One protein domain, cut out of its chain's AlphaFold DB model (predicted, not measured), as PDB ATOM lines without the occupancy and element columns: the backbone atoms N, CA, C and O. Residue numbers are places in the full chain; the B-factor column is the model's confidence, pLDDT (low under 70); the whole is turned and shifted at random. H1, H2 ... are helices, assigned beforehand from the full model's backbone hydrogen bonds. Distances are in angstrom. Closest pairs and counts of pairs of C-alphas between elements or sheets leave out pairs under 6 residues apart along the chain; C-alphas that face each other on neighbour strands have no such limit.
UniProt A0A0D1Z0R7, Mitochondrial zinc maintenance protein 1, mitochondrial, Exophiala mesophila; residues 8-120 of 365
ATOM      1  N   HIS A   8     217.372 112.519 239.401       63.62
ATOM      2  CA  HIS A   8     217.083 112.772 237.977       63.62
ATOM      3  C   HIS A   8     217.254 114.230 237.546       63.62
ATOM      4  O   HIS A   8     217.490 114.519 236.370       63.62
ATOM      5  N   LYS A   9     217.129 115.174 238.482       69.94
ATOM      6  CA  LYS A   9     217.336 116.598 238.219       69.94
ATOM      7  C   LYS A   9     218.805 117.002 238.324       69.94
ATOM      8  O   LYS A   9     219.153 117.996 237.694       69.94
ATOM      9  N   SER A  10     219.647 116.217 239.004       82.31
ATOM     10  CA  SER A  10     221.088 116.466 239.108       82.31
ATOM     11  C   SER A  10     221.762 116.347 237.740       82.31
ATOM     12  O   SER A  10     221.630 115.335 237.048       82.31
ATOM     13  N   TYR A  11     222.487 117.394 237.345       85.19
ATOM     14  CA  TYR A  11     223.251 117.419 236.099       85.19
ATOM     15  C   TYR A  11     224.339 116.334 236.083       85.19
ATOM     16  O   TYR A  11     224.455 115.600 235.100       85.19
ATOM     17  N   ALA A  12     225.050 116.158 237.203       86.75
ATOM     18  CA  ALA A  12     226.111 115.163 237.351       86.75
ATOM     19  C   ALA A  12     225.604 113.732 237.108       86.75
ATOM     20  O   ALA A  12     226.211 112.974 236.352       86.75
ATOM     21  N   HIS A  13     224.439 113.383 237.664       88.12
ATOM     22  CA  HIS A  13     223.818 112.075 237.439       88.12
ATOM     23  C   HIS A  13     223.477 111.851 235.958       88.12
ATOM     24  O   HIS A  13     223.806 110.807 235.393       88.12
ATOM     25  N   ARG A  14     222.868 112.845 235.293       88.75
ATOM     26  CA  ARG A  14     222.544 112.740 233.859       88.75
ATOM     27  C   ARG A  14     223.796 112.560 233.006       88.75
ATOM     28  O   ARG A  14     223.752 111.794 232.043       88.75
ATOM     29  N   LEU A  15     224.883 113.260 233.336       92.25
ATOM     30  CA  LEU A  15     226.155 113.145 232.629       92.25
ATOM     31  C   LEU A  15     226.760 111.748 232.810       92.25
ATOM     32  O   LEU A  15     227.069 111.108 231.807       92.25
ATOM     33  N   ALA A  16     226.824 111.243 234.046       91.38
ATOM     34  CA  ALA A  16     227.334 109.907 234.360       91.38
ATOM     35  C   ALA A  16     226.530 108.790 233.668       91.38
ATOM     36  O   ALA A  16     227.096 107.882 233.062       91.38
ATOM     37  N   CYS A  17     225.195 108.870 233.676       92.31
ATOM     38  CA  CYS A  17     224.368 107.898 232.958       92.31
ATOM     39  C   CYS A  17     224.560 107.977 231.438       92.31
ATOM     40  O   CYS A  17     224.569 106.945 230.770       92.31
ATOM     41  N   ARG A  18     224.710 109.185 230.872       93.44
ATOM     42  CA  ARG A  18     224.949 109.370 229.431       93.44
ATOM     43  C   ARG A  18     226.324 108.860 229.005       93.44
ATOM     44  O   ARG A  18     226.410 108.245 227.944       93.44
ATOM     45  N   SER A  19     227.368 109.111 229.793       95.31
ATOM     46  CA  SER A  19     228.718 108.624 229.500       95.31
ATOM     47  C   SER A  19     228.767 107.099 229.565       95.31
ATOM     48  O   SER A  19     229.197 106.479 228.596       95.31
ATOM     49  N   LEU A  20     228.210 106.492 230.619       95.75
ATOM     50  CA  LEU A  20     228.118 105.038 230.759       95.75
ATOM     51  C   LEU A  20     227.304 104.397 229.626       95.75
ATOM     52  O   LEU A  20     227.732 103.410 229.034       95.75
ATOM     53  N   TYR A  21     226.155 104.983 229.271       95.81
ATOM     54  CA  TYR A  21     225.330 104.511 228.156       95.81
ATOM     55  C   TYR A  21     226.100 104.507 226.829       95.81
ATOM     56  O   TYR A  21     226.063 103.522 226.091       95.81
ATOM     57  N   ARG A  22     226.820 105.595 226.526       95.88
ATOM     58  CA  ARG A  22     227.640 105.697 225.309       95.88
ATOM     59  C   ARG A  22     228.816 104.722 225.333       95.88
ATOM     60  O   ARG A  22     229.060 104.073 224.321       95.88
ATOM     61  N   ALA A  23     229.501 104.595 226.468       95.25
ATOM     62  CA  ALA A  23     230.627 103.681 226.630       95.25
ATOM     63  C   ALA A  23     230.205 102.221 226.416       95.25
ATOM     64  O   ALA A  23     230.840 101.515 225.638       95.25
ATOM     65  N   LEU A  24     229.089 101.794 227.018       94.62
ATOM     66  CA  LEU A  24     228.551 100.442 226.840       94.62
ATOM     67  C   LEU A  24     228.176 100.161 225.383       94.62
ATOM     68  O   LEU A  24     228.549  99.123 224.853       94.62
ATOM     69  N   LEU A  25     227.482 101.085 224.711       93.88
ATOM     70  CA  LEU A  25     227.131 100.895 223.299       93.88
ATOM     71  C   LEU A  25     228.361 100.832 222.389       93.88
ATOM     72  O   LEU A  25     228.371 100.028 221.459       93.88
ATOM     73  N   LYS A  26     229.383 101.649 222.671       92.00
ATOM     74  CA  LYS A  26     230.656 101.630 221.943       92.00
ATOM     75  C   LYS A  26     231.363 100.282 222.121       92.00
ATOM     76  O   LYS A  26     231.686  99.642 221.131       92.00
ATOM     77  N   GLN A  27     231.482  99.797 223.359       90.06
ATOM     78  CA  GLN A  27     232.094  98.495 223.649       90.06
ATOM     79  C   GLN A  27     231.297  97.312 223.081       90.06
ATOM     80  O   GLN A  27     231.883  96.339 222.621       90.06
ATOM     81  N   CYS A  28     229.961  97.390 223.038       89.12
ATOM     82  CA  CYS A  28     229.156  96.376 222.353       89.12
ATOM     83  C   CYS A  28     229.408  96.352 220.837       89.12
ATOM     84  O   CYS A  28     229.304  95.288 220.242       89.12
ATOM     85  N   ALA A  29     229.699  97.499 220.211       86.94
ATOM     86  CA  ALA A  29     230.020  97.574 218.784       86.94
ATOM     87  C   ALA A  29     231.447  97.086 218.469       86.94
ATOM     88  O   ALA A  29     231.669  96.523 217.405       86.94
ATOM     89  N   GLU A  30     232.385  97.273 219.400       83.50
ATOM     90  CA  GLU A  30     233.775  96.793 219.321       83.50
ATOM     91  C   GLU A  30     233.921  95.302 219.674       83.50
ATOM     92  O   GLU A  30     235.018  94.748 219.593       83.50
ATOM     93  N   PHE A  31     232.833  94.639 220.078       77.31
ATOM     94  CA  PHE A  31     232.861  93.233 220.458       77.31
ATOM     95  C   PHE A  31     233.338  92.367 219.278       77.31
ATOM     96  O   PHE A  31     232.795  92.512 218.178       77.31
ATOM     97  N   PRO A  32     234.322  91.462 219.470       63.38
ATOM     98  CA  PRO A  32     234.956  90.763 218.360       63.38
ATOM     99  C   PRO A  32     233.933  89.962 217.551       63.38
ATOM    100  O   PRO A  32     233.405  88.948 218.002       63.38
ATOM    101  N   THR A  33     233.708  90.372 216.306       55.69
ATOM    102  CA  THR A  33     232.899  89.664 215.302       55.69
ATOM    103  C   THR A  33     233.558  88.368 214.802       55.69
ATOM    104  O   THR A  33     233.122  87.801 213.806       55.69
ATOM    105  N   ALA A  34     234.616  87.906 215.473       45.16
ATOM    106  CA  ALA A  34     235.572  86.913 214.995       45.16
ATOM    107  C   ALA A  34     235.774  85.758 215.994       45.16
ATOM    108  O   ALA A  34     236.906  85.361 216.254       45.16
ATOM    109  N   SER A  35     234.693  85.233 216.583       42.84
ATOM    110  CA  SER A  35     234.720  83.857 217.099       42.84
ATOM    111  C   SER A  35     234.200  82.938 215.987       42.84
ATOM    112  O   SER A  35     233.011  83.013 215.669       42.84
ATOM    113  N   PRO A  36     235.063  82.140 215.331       47.88
ATOM    114  CA  PRO A  36     234.703  81.385 214.130       47.88
ATOM    115  C   PRO A  36     233.775  80.181 214.376       47.88
ATOM    116  O   PRO A  36     233.321  79.585 213.407       47.88
ATOM    117  N   GLU A  37     233.442  79.829 215.623       47.38
ATOM    118  CA  GLU A  37     232.828  78.520 215.919       47.38
ATOM    119  C   GLU A  37     231.472  78.537 216.644       47.38
ATOM    120  O   GLU A  37     230.914  77.473 216.896       47.38
ATOM    121  N   SER A  38     230.862  79.691 216.959       43.72
ATOM    122  CA  SER A  38     229.567  79.661 217.665       43.72
ATOM    123  C   SER A  38     228.548  80.721 217.235       43.72
ATOM    124  O   SER A  38     228.620  81.888 217.606       43.72
ATOM    125  N   LEU A  39     227.540  80.208 216.515       47.59
ATOM    126  CA  LEU A  39     226.120  80.583 216.529       47.59
ATOM    127  C   LEU A  39     225.714  81.916 215.860       47.59
ATOM    128  O   LEU A  39     225.637  82.974 216.471       47.59
ATOM    129  N   ALA A  40     225.296  81.787 214.594       46.25
ATOM    130  CA  ALA A  40     224.322  82.638 213.901       46.25
ATOM    131  C   ALA A  40     224.614  84.155 213.858       46.25
ATOM    132  O   ALA A  40     223.907  84.960 214.455       46.25
ATOM    133  N   SER A  41     225.549  84.537 212.985       51.84
ATOM    134  CA  SER A  41     225.803  85.908 212.514       51.84
ATOM    135  C   SER A  41     226.248  86.896 213.615       51.84
ATOM    136  O   SER A  41     225.422  87.374 214.395       51.84
ATOM    137  N   PRO A  42     227.530  87.310 213.643       60.97
ATOM    138  CA  PRO A  42     228.079  88.201 214.678       60.97
ATOM    139  C   PRO A  42     227.380  89.572 214.754       60.97
ATOM    140  O   PRO A  42     227.432  90.252 215.773       60.97
ATOM    141  N   SER A  43     226.652  89.967 213.706       64.81
ATOM    142  CA  SER A  43     225.811  91.170 213.705       64.81
ATOM    143  C   SER A  43     224.602  91.053 214.650       64.81
ATOM    144  O   SER A  43     224.217  92.028 215.299       64.81
ATOM    145  N   LYS A  44     224.015  89.856 214.800       74.81
ATOM    146  CA  LYS A  44     222.826  89.644 215.643       74.81
ATOM    147  C   LYS A  44     223.155  89.725 217.132       74.81
ATOM    148  O   LYS A  44     222.374  90.301 217.882       74.81
ATOM    149  N   THR A  45     224.302  89.207 217.563       76.88
ATOM    150  CA  THR A  45     224.732  89.246 218.973       76.88
ATOM    151  C   THR A  45     225.065  90.666 219.433       76.88
ATOM    152  O   THR A  45     224.665  91.085 220.518       76.88
ATOM    153  N   VAL A  46     225.708  91.462 218.577       83.69
ATOM    154  CA  VAL A  46     225.936  92.892 218.833       83.69
ATOM    155  C   VAL A  46     224.604  93.637 218.961       83.69
ATOM    156  O   VAL A  46     224.401  94.399 219.909       83.69
ATOM    157  N   GLN A  47     223.652  93.382 218.057       86.06
ATOM    158  CA  GLN A  47     222.325  94.003 218.109       86.06
ATOM    159  C   GLN A  47     221.525  93.597 219.355       86.06
ATOM    160  O   GLN A  47     220.846  94.446 219.941       86.06
ATOM    161  N   THR A  48     221.604  92.337 219.794       86.31
ATOM    162  CA  THR A  48     220.926  91.884 221.019       86.31
ATOM    163  C   THR A  48     221.552  92.491 222.271       86.31
ATOM    164  O   THR A  48     220.823  92.954 223.145       86.31
ATOM    165  N   LEU A  49     222.880  92.597 222.355       87.94
ATOM    166  CA  LEU A  49     223.543  93.287 223.466       87.94
ATOM    167  C   LEU A  49     223.160  94.772 223.518       87.94
ATOM    168  O   LEU A  49     222.767  95.282 224.570       87.94
ATOM    169  N   GLN A  50     223.181  95.463 222.376       91.25
ATOM    170  CA  GLN A  50     222.757  96.861 222.303       91.25
ATOM    171  C   GLN A  50     221.278  97.039 222.673       91.25
ATOM    172  O   GLN A  50     220.921  98.008 223.352       91.25
ATOM    173  N   SER A  51     220.399  96.124 222.251       91.38
ATOM    174  CA  SER A  51     218.977  96.184 222.592       91.38
ATOM    175  C   SER A  51     218.737  95.928 224.082       91.38
ATOM    176  O   SER A  51     217.942  96.652 224.686       91.38
ATOM    177  N   LEU A  52     219.488  95.015 224.710       90.69
ATOM    178  CA  LEU A  52     219.463  94.778 226.156       90.69
ATOM    179  C   LEU A  52     219.919  96.008 226.947       90.69
ATOM    180  O   LEU A  52     219.235  96.412 227.890       90.69
ATOM    181  N   VAL A  53     221.019  96.653 226.539       93.12
ATOM    182  CA  VAL A  53     221.494  97.904 227.159       93.12
ATOM    183  C   VAL A  53     220.419  98.986 227.039       93.12
ATOM    184  O   VAL A  53     220.017  99.587 228.036       93.12
ATOM    185  N   ARG A  54     219.867  99.196 225.836       94.50
ATOM    186  CA  ARG A  54     218.780 100.165 225.610       94.50
ATOM    187  C   ARG A  54     217.554  99.860 226.469       94.50
ATOM    188  O   ARG A  54     216.981 100.780 227.049       94.50
ATOM    189  N   TYR A  55     217.151  98.595 226.557       92.81
ATOM    190  CA  TYR A  55     216.021  98.160 227.375       92.81
ATOM    191  C   TYR A  55     216.252  98.463 228.858       92.81
ATOM    192  O   TYR A  55     215.374  99.043 229.501       92.81
ATOM    193  N   ARG A  56     217.438  98.144 229.391       91.44
ATOM    194  CA  ARG A  56     217.787  98.404 230.794       91.44
ATOM    195  C   ARG A  56     217.738  99.890 231.136       91.44
ATOM    196  O   ARG A  56     216.990 100.267 232.029       91.44
ATOM    197  N   PHE A  57     218.400 100.746 230.357       92.56
ATOM    198  CA  PHE A  57     218.367 102.195 230.592       92.56
ATOM    199  C   PHE A  57     216.960 102.800 230.457       92.56
ATOM    200  O   PHE A  57     216.613 103.726 231.187       92.56
ATOM    201  N   ARG A  58     216.115 102.279 229.554       92.38
ATOM    202  CA  ARG A  58     214.710 102.715 229.446       92.38
ATOM    203  C   ARG A  58     213.896 102.317 230.673       92.38
ATOM    204  O   ARG A  58     213.134 103.139 231.174       92.38
ATOM    205  N   ARG A  59     214.061 101.078 231.145       89.69
ATOM    206  CA  ARG A  59     213.391 100.558 232.342       89.69
ATOM    207  C   ARG A  59     213.808 101.329 233.593       89.69
ATOM    208  O   ARG A  59     212.958 101.690 234.400       89.69
ATOM    209  N   ASP A  60     215.095 101.625 233.707       90.00
ATOM    210  CA  ASP A  60     215.681 102.217 234.907       90.00
ATOM    211  C   ASP A  60     215.546 103.756 234.945       90.00
ATOM    212  O   ASP A  60     215.829 104.390 235.960       90.00
ATOM    213  N   ARG A  61     214.996 104.377 233.885       87.62
ATOM    214  CA  ARG A  61     214.725 105.826 233.801       87.62
ATOM    215  C   ARG A  61     213.815 106.352 234.917       87.62
ATOM    216  O   ARG A  61     213.891 107.527 235.255       87.62
ATOM    217  N   ALA A  62     212.933 105.511 235.455       85.62
ATOM    218  CA  ALA A  62     211.975 105.894 236.492       85.62
ATOM    219  C   ALA A  62     212.471 105.627 237.930       85.62
ATOM    220  O   ALA A  62     211.729 105.883 238.877       85.62
ATOM    221  N   LEU A  63     213.692 105.108 238.124       85.75
ATOM    222  CA  LEU A  63     214.204 104.753 239.453       85.75
ATOM    223  C   LEU A  63     214.509 105.998 240.287       85.75
ATOM    224  O   LEU A  63     215.479 106.689 240.019       85.75
ATOM    225  N   SER A  64     213.722 106.293 241.318       82.56
ATOM    226  CA  SER A  64     213.938 107.464 242.184       82.56
ATOM    227  C   SER A  64     214.876 107.214 243.371       82.56
ATOM    228  O   SER A  64     215.323 108.172 243.996       82.56
ATOM    229  N   SER A  65     215.164 105.950 243.699       88.38
ATOM    230  CA  SER A  65     215.954 105.577 244.880       88.38
ATOM    231  C   SER A  65     217.459 105.804 244.657       88.38
ATOM    232  O   SER A  65     218.015 105.202 243.731       88.38
ATOM    233  N   PRO A  66     218.142 106.595 245.513       86.75
ATOM    234  CA  PRO A  66     219.589 106.809 245.438       86.75
ATOM    235  C   PRO A  66     220.401 105.514 245.435       86.75
ATOM    236  O   PRO A  66     221.268 105.332 244.585       86.75
ATOM    237  N   PHE A  67     220.068 104.575 246.321       89.06
ATOM    238  CA  PHE A  67     220.757 103.289 246.415       89.06
ATOM    239  C   PHE A  67     220.592 102.452 245.145       89.06
ATOM    240  O   PHE A  67     221.545 101.844 244.668       89.06
ATOM    241  N   SER A  68     219.393 102.448 244.554       90.00
ATOM    242  CA  SER A  68     219.155 101.735 243.294       90.00
ATOM    243  C   SER A  68     219.931 102.352 242.131       90.00
ATOM    244  O   SER A  68     220.389 101.618 241.260       90.00
ATOM    245  N   ILE A  69     220.100 103.677 242.126       89.88
ATOM    246  CA  ILE A  69     220.897 104.387 241.122       89.88
ATOM    247  C   ILE A  69     222.383 104.048 241.266       89.88
ATOM    248  O   ILE A  69     223.007 103.700 240.268       89.88
ATOM    249  N   ILE A  70     222.935 104.114 242.482       90.75
ATOM    250  CA  ILE A  70     224.348 103.798 242.748       90.75
ATOM    251  C   ILE A  70     224.639 102.348 242.354       90.75
ATOM    252  O   ILE A  70     225.494 102.103 241.509       90.75
ATOM    253  N   ASN A  71     223.828 101.400 242.835       92.94
ATOM    254  CA  ASN A  71     223.967  99.991 242.468       92.94
ATOM    255  C   ASN A  71     223.822  99.776 240.950       92.94
ATOM    256  O   ASN A  71     224.505  98.933 240.367       92.94
ATOM    257  N   GLY A  72     222.943 100.533 240.288       91.81
ATOM    258  CA  GLY A  72     222.777 100.502 238.834       91.81
ATOM    259  C   GLY A  72     224.017 100.993 238.078       91.81
ATOM    260  O   GLY A  72     224.426 100.371 237.100       91.81
ATOM    261  N   LEU A  73     224.645 102.073 238.546       92.50
ATOM    262  CA  LEU A  73     225.883 102.597 237.967       92.50
ATOM    263  C   LEU A  73     227.060 101.646 238.208       92.50
ATOM    264  O   LEU A  73     227.773 101.327 237.259       92.50
ATOM    265  N   ASP A  74     227.214 101.122 239.424       95.06
ATOM    266  CA  ASP A  74     228.280 100.175 239.767       95.06
ATOM    267  C   ASP A  74     228.170  98.881 238.964       95.06
ATOM    268  O   ASP A  74     229.154  98.388 238.411       95.06
ATOM    269  N   THR A  75     226.957  98.335 238.847       94.00
ATOM    270  CA  THR A  75     226.721  97.150 238.011       94.00
ATOM    271  C   THR A  75     227.000  97.435 236.539       94.00
ATOM    272  O   THR A  75     227.614  96.604 235.873       94.00
ATOM    273  N   GLY A  76     226.625  98.614 236.035       94.25
ATOM    274  CA  GLY A  76     226.942  99.030 234.672       94.25
ATOM    275  C   GLY A  76     228.446  99.180 234.418       94.25
ATOM    276  O   GLY A  76     228.927  98.706 233.391       94.25
ATOM    277  N   ASN A  77     229.196  99.755 235.361       95.31
ATOM    278  CA  ASN A  77     230.656  99.865 235.281       95.31
ATOM    279  C   ASN A  77     231.330  98.485 235.284       95.31
ATOM    280  O   ASN A  77     232.209  98.236 234.465       95.31
ATOM    281  N   ARG A  78     230.872  97.548 236.125       95.25
ATOM    282  CA  ARG A  78     231.378  96.161 236.125       95.25
ATOM    283  C   ARG A  78     231.146  95.460 234.788       95.25
ATOM    284  O   ARG A  78     232.035  94.779 234.288       95.25
ATOM    285  N   VAL A  79     229.962  95.639 234.196       93.25
ATOM    286  CA  VAL A  79     229.646  95.089 232.867       93.25
ATOM    287  C   VAL A  79     230.504  95.741 231.785       93.25
ATOM    288  O   VAL A  79     230.957  95.047 230.881       93.25
ATOM    289  N   LEU A  80     230.769  97.047 231.879       94.50
ATOM    290  CA  LEU A  80     231.665  97.741 230.958       94.50
ATOM    291  C   LEU A  80     233.085  97.160 231.015       94.50
ATOM    292  O   LEU A  80     233.639  96.838 229.968       94.50
ATOM    293  N   SER A  81     233.636  96.968 232.216       94.44
ATOM    294  CA  SER A  81     234.948  96.339 232.404       94.44
ATOM    295  C   SER A  81     234.981  94.908 231.862       94.44
ATOM    296  O   SER A  81     235.946  94.523 231.210       94.44
ATOM    297  N   LEU A  82     233.909  94.137 232.060       92.50
ATOM    298  CA  LEU A  82     233.765  92.803 231.473       92.50
ATOM    299  C   LEU A  82     233.775  92.836 229.942       92.50
ATOM    300  O   LEU A  82     234.482  92.052 229.319       92.50
ATOM    301  N   LEU A  83     233.025  93.757 229.326       91.06
ATOM    302  CA  LEU A  83     233.008  93.908 227.869       91.06
ATOM    303  C   LEU A  83     234.386  94.299 227.328       91.06
ATOM    304  O   LEU A  83     234.812  93.721 226.335       91.06
ATOM    305  N   GLN A  84     235.106  95.197 228.003       92.12
ATOM    306  CA  GLN A  84     236.483  95.555 227.644       92.12
ATOM    307  C   GLN A  84     237.439  94.357 227.748       92.12
ATOM    308  O   GLN A  84     238.283  94.138 226.888       92.12
ATOM    309  N   GLN A  85     237.307  93.517 228.773       90.88
ATOM    310  CA  GLN A  85     238.120  92.300 228.872       90.88
ATOM    311  C   GLN A  85     237.767  91.272 227.785       90.88
ATOM    312  O   GLN A  85     238.642  90.548 227.307       90.88
ATOM    313  N   CYS A  86     236.503  91.229 227.353       87.62
ATOM    314  CA  CYS A  86     236.082  90.423 226.212       87.62
ATOM    315  C   CYS A  86     236.628  90.954 224.879       87.62
ATOM    316  O   CYS A  86     236.989  90.144 224.026       87.62
ATOM    317  N   THR A  87     236.726  92.277 224.678       86.31
ATOM    318  CA  THR A  87     237.361  92.836 223.467       86.31
ATOM    319  C   THR A  87     238.850  92.486 223.413       86.31
ATOM    320  O   THR A  87     239.355  92.147 222.345       86.31
ATOM    321  N   LEU A  88     239.516  92.413 224.571       88.25
ATOM    322  CA  LEU A  88     240.885  91.898 224.732       88.25
ATOM    323  C   LEU A  88     241.010  90.361 224.613       88.25
ATOM    324  O   LEU A  88     242.084  89.816 224.858       88.25
ATOM    325  N   LYS A  89     239.940  89.649 224.227       85.38
ATOM    326  CA  LYS A  89     239.890  88.184 224.043       85.38
ATOM    327  C   LYS A  89     240.276  87.368 225.286       85.38
ATOM    328  O   LYS A  89     240.753  86.242 225.165       85.38
ATOM    329  N   SER A  90     240.035  87.895 226.488       89.44
ATOM    330  CA  SER A  90     240.241  87.124 227.719       89.44
ATOM    331  C   SER A  90     239.238  85.959 227.804       89.44
ATOM    332  O   SER A  90     238.024  86.202 227.805       89.44
ATOM    333  N   PRO A  91     239.694  84.696 227.922       85.94
ATOM    334  CA  PRO A  91     238.800  83.536 227.944       85.94
ATOM    335  C   PRO A  91     237.905  83.511 229.194       85.94
ATOM    336  O   PRO A  91     236.761  83.060 229.136       85.94
ATOM    337  N   VAL A  92     238.392  84.057 230.314       90.81
ATOM    338  CA  VAL A  92     237.645  84.151 231.579       90.81
ATOM    339  C   VAL A  92     236.489  85.147 231.469       90.81
ATOM    340  O   VAL A  92     235.387  84.881 231.939       90.81
ATOM    341  N   ALA A  93     236.707  86.289 230.815       88.00
ATOM    342  CA  ALA A  93     235.658  87.290 230.638       88.00
ATOM    343  C   ALA A  93     234.549  86.788 229.697       88.00
ATOM    344  O   ALA A  93     233.364  87.012 229.950       88.00
ATOM    345  N   LEU A  94     234.920  86.038 228.651       87.06
ATOM    346  CA  LEU A  94     233.966  85.424 227.726       87.06
ATOM    347  C   LEU A  94     233.083  84.371 228.410       87.06
ATOM    348  O   LEU A  94     231.872  84.360 228.181       87.06
ATOM    349  N   SER A  95     233.651  83.529 229.283       89.31
ATOM    350  CA  SER A  95     232.870  82.546 230.047       89.31
ATOM    351  C   SER A  95     231.950  83.209 231.082       89.31
ATOM    352  O   SER A  95     230.799  82.798 231.267       89.31
ATOM    353  N   GLN A  96     232.400  84.293 231.720       91.44
ATOM    354  CA  GLN A  96     231.558  85.088 232.617       91.44
ATOM    355  C   GLN A  96     230.400  85.758 231.865       91.44
ATOM    356  O   GLN A  96     229.262  85.738 232.337       91.44
ATOM    357  N   LEU A  97     230.651  86.303 230.672       89.38
ATOM    358  CA  LEU A  97     229.622  86.919 229.837       89.38
ATOM    359  C   LEU A  97     228.594  85.891 229.347       89.38
ATOM    360  O   LEU A  97     227.393  86.162 229.420       89.38
ATOM    361  N   SER A  98     229.028  84.707 228.903       88.75
ATOM    362  CA  SER A  98     228.108  83.636 228.493       88.75
ATOM    363  C   SER A  98     227.235  83.163 229.660       88.75
ATOM    364  O   SER A  98     226.016  83.046 229.509       88.75
ATOM    365  N   THR A  99     227.816  83.016 230.855       92.81
ATOM    366  CA  THR A  99     227.087  82.673 232.087       92.81
ATOM    367  C   THR A  99     226.059  83.748 232.450       92.81
ATOM    368  O   THR A  99     224.911  83.440 232.788       92.81
ATOM    369  N   LEU A 100     226.428  85.031 232.344       90.31
ATOM    370  CA  LEU A 100     225.509  86.143 232.590       90.31
ATOM    371  C   LEU A 100     224.354  86.157 231.588       90.31
ATOM    372  O   LEU A 100     223.200  86.261 232.014       90.31
ATOM    373  N   LEU A 101     224.628  86.012 230.291       89.56
ATOM    374  CA  LEU A 101     223.588  85.951 229.262       89.56
ATOM    375  C   LEU A 101     222.654  84.755 229.467       89.56
ATOM    376  O   LEU A 101     221.438  84.931 229.387       89.56
ATOM    377  N   GLY A 102     223.194  83.586 229.828       90.38
ATOM    378  CA  GLY A 102     222.405  82.405 230.187       90.38
ATOM    379  C   GLY A 102     221.510  82.637 231.409       90.38
ATOM    380  O   GLY A 102     220.345  82.247 231.429       90.38
ATOM    381  N   SER A 103     222.004  83.355 232.423       92.50
ATOM    382  CA  SER A 103     221.182  83.717 233.585       92.50
ATOM    383  C   SER A 103     220.064  84.710 233.233       92.50
ATOM    384  O   SER A 103     218.969  84.645 233.798       92.50
ATOM    385  N   ILE A 104     220.317  85.633 232.298       88.69
ATOM    386  CA  ILE A 104     219.343  86.632 231.848       88.69
ATOM    387  C   ILE A 104     218.249  85.967 231.013       88.69
ATOM    388  O   ILE A 104     217.074  86.248 231.253       88.69
ATOM    389  N   SER A 105     218.615  85.081 230.082       90.25
ATOM    390  CA  SER A 105     217.647  84.345 229.266       90.25
ATOM    391  C   SER A 105     216.760  83.451 230.132       90.25
ATOM    392  O   SER A 105     215.541  83.509 229.992       90.25
ATOM    393  N   ARG A 106     217.334  82.741 231.116       92.75
ATOM    394  CA  ARG A 106     216.565  81.923 232.069       92.75
ATOM    395  C   ARG A 106     215.561  82.749 232.879       92.75
ATOM    396  O   ARG A 106     214.398  82.379 233.003       92.75
ATOM    397  N   ARG A 107     215.966  83.919 233.385       90.75
ATOM    398  CA  ARG A 107     215.046  84.830 234.097       90.75
ATOM    399  C   ARG A 107     213.961  85.406 233.188       90.75
ATOM    400  O   ARG A 107     212.888  85.749 233.680       90.75
ATOM    401  N   ALA A 108     214.248  85.600 231.901       87.12
ATOM    402  CA  ALA A 108     213.248  86.042 230.937       87.12
ATOM    403  C   ALA A 108     212.205  84.940 230.711       87.12
ATOM    404  O   ALA A 108     211.022  85.199 230.902       87.12
ATOM    405  N   SER A 109     212.639  83.697 230.467       91.81
ATOM    406  CA  SER A 109     211.725  82.561 230.300       91.81
ATOM    407  C   SER A 109     210.895  82.273 231.553       91.81
ATOM    408  O   SER A 109     209.708  81.985 231.445       91.81
ATOM    409  N   GLU A 110     211.473  82.406 232.753       93.56
ATOM    410  CA  GLU A 110     210.730  82.284 234.018       93.56
ATOM    411  C   GLU A 110     209.631  83.353 234.133       93.56
ATOM    412  O   GLU A 110     208.508  83.059 234.542       93.56
ATOM    413  N   LYS A 111     209.924  84.602 233.745       89.81
ATOM    414  CA  LYS A 111     208.931  85.687 233.757       89.81
ATOM    415  C   LYS A 111     207.832  85.472 232.734       89.81
ATOM    416  O   LYS A 111     206.677  85.733 233.060       89.81
ATOM    417  N   ASP A 112     208.177  84.994 231.547       89.88
ATOM    418  CA  ASP A 112     207.197  84.680 230.514       89.88
ATOM    419  C   ASP A 112     206.308  83.514 230.963       89.88
ATOM    420  O   ASP A 112     205.087  83.603 230.861       89.88
ATOM    421  N   ALA A 113     206.877  82.482 231.598       92.81
ATOM    422  CA  ALA A 113     206.112  81.387 232.192       92.81
ATOM    423  C   ALA A 113     205.154  81.875 233.292       92.81
ATOM    424  O   ALA A 113     203.994  81.463 233.336       92.81
ATOM    425  N   VAL A 114     205.594  82.797 234.156       91.88
ATOM    426  CA  VAL A 114     204.727  83.424 235.167       91.88
ATOM    427  C   VAL A 114     203.654  84.297 234.518       91.88
ATOM    428  O   VAL A 114     202.512  84.278 234.968       91.88
ATOM    429  N   ALA A 115     203.975  85.046 233.463       89.25
ATOM    430  CA  ALA A 115     203.005  85.865 232.743       89.25
ATOM    431  C   ALA A 115     201.927  85.000 232.073       89.25
ATOM    432  O   ALA A 115     200.746  85.305 232.208       89.25
ATOM    433  N   VAL A 116     202.318  83.893 231.438       89.12
ATOM    434  CA  VAL A 116     201.404  82.903 230.847       89.12
ATOM    435  C   VAL A 116     200.552  82.234 231.926       89.12
ATOM    436  O   VAL A 116     199.334  82.151 231.783       89.12
ATOM    437  N   ARG A 117     201.159  81.830 233.050       89.81
ATOM    438  CA  ARG A 117     200.438  81.267 234.200       89.81
ATOM    439  C   ARG A 117     199.444  82.266 234.794       89.81
ATOM    440  O   ARG A 117     198.327  81.907 235.130       89.81
ATOM    441  N   ASN A 118     199.827  83.529 234.924       88.06
ATOM    442  CA  ASN A 118     198.919  84.558 235.409       88.06
ATOM    443  C   ASN A 118     197.793  84.790 234.402       88.06
ATOM    444  O   ASN A 118     196.638  84.871 234.807       88.06
ATOM    445  N   ALA A 119     198.100  84.844 233.103       84.19
ATOM    446  CA  ALA A 119     197.110  84.989 232.041       84.19
ATOM    447  C   ALA A 119     196.068  83.860 232.053       84.19
ATOM    448  O   ALA A 119     194.893  84.145 231.837       84.19
ATOM    449  N   SER A 120     196.447  82.620 232.383       82.31
ATOM    450  CA  SER A 120     195.485  81.518 232.503       82.31
ATOM    451  C   SER A 120     194.569  81.633 233.730       82.31
ATOM    452  O   SER A 120     193.433  81.160 233.688       82.31
TER     453      SER A 120
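AT A GLANCE: This is residues 8 to 120 of the 365 residues of the protein "Mitochondrial zinc maintenance protein 1, mitochondrial" of Exophiala mesophila (UniProt A0A0D1Z0R7). Three helices, H1, H2 and H3, lie roughly side by side as a small three-helix body, their centres making a triangle, and the long helix H4 folds back from the end of H3 in a V. The far part of H4, residues 105 to 120, sticks out from this body as a free arm. The printed part has 113 residues with four named helices, in the order H1, H2, H3, H4, and no named strand; the class is all helix. The whole is only just compact, close to loose, with a radius of gyration of the C-alphas of 15.9 A, and its outline is flat, spanning 46 by 44 by 22 A with the arm included.

HOW THE PARTS SIT: H1, residues 11 to 29, touches H2, residues 42 to 60, with its residues 21 to 29 alone. Their closest C-alphas are those of Cys 28 and Val 46, 5.9 A apart. The two run opposite ways at a shallow tilt of 17 degrees and form a helical hairpin. H1 also touches H3, residues 66 to 87, where the closest C-alphas, those of Leu 24 and Leu 80, are 5.8 A apart. H1 and H3 run the same way at a shallow tilt of 26 degrees. H2 and H3 are near each other, with 7 pairs of C-alphas within 10 A. H4, residues 91 to 120, touches H3 with its residues 93 to 97 alone, and H3 touches H4 with its residues 82 to 86 alone. The closest C-alphas there are those of Cys 86 and Ala 93, 5.4 A apart. H3 and H4 run opposite ways at a steep tilt of 49 degrees. H4 is apart from H1 and from H2. Helix packing is mostly aligned, but only just, with 2 of the 3 touching pairs at a shallow tilt. Every O i to N i+4 pair is within hydrogen-bond range in H1, H3 and H4, and 14 of 15 are in H2.

IN THESE COORDINATES: H1 begins at C-alpha 11, (223.251, 117.419, 236.099), and measures 27.2 A from first to last C-alpha. H2 measures 27.6 A. H3 measures 31.5 A and ends at C-alpha 87, (237.361, 92.836, 223.467). H4, the longest helix with 30 residues, measures 43.6 A and ends at C-alpha 120, (195.485, 81.518, 232.503).

THE WHOLE: The two C-alphas farthest apart are those of Leu 88 and Ser 120, 47.2 A. Without residues 105 to 120, which stand free, the body of 97 residues spans 46 by 23 by 22 A. The link from H1 to H2, residues 30 to 41, is long; the links from H2 to H3 and from H3 to H4 are tight. The printed part has no cut. The mean pLDDT of the printed part is 85.3, and it is under 70 in residues 8 to 9 and 32 to 43.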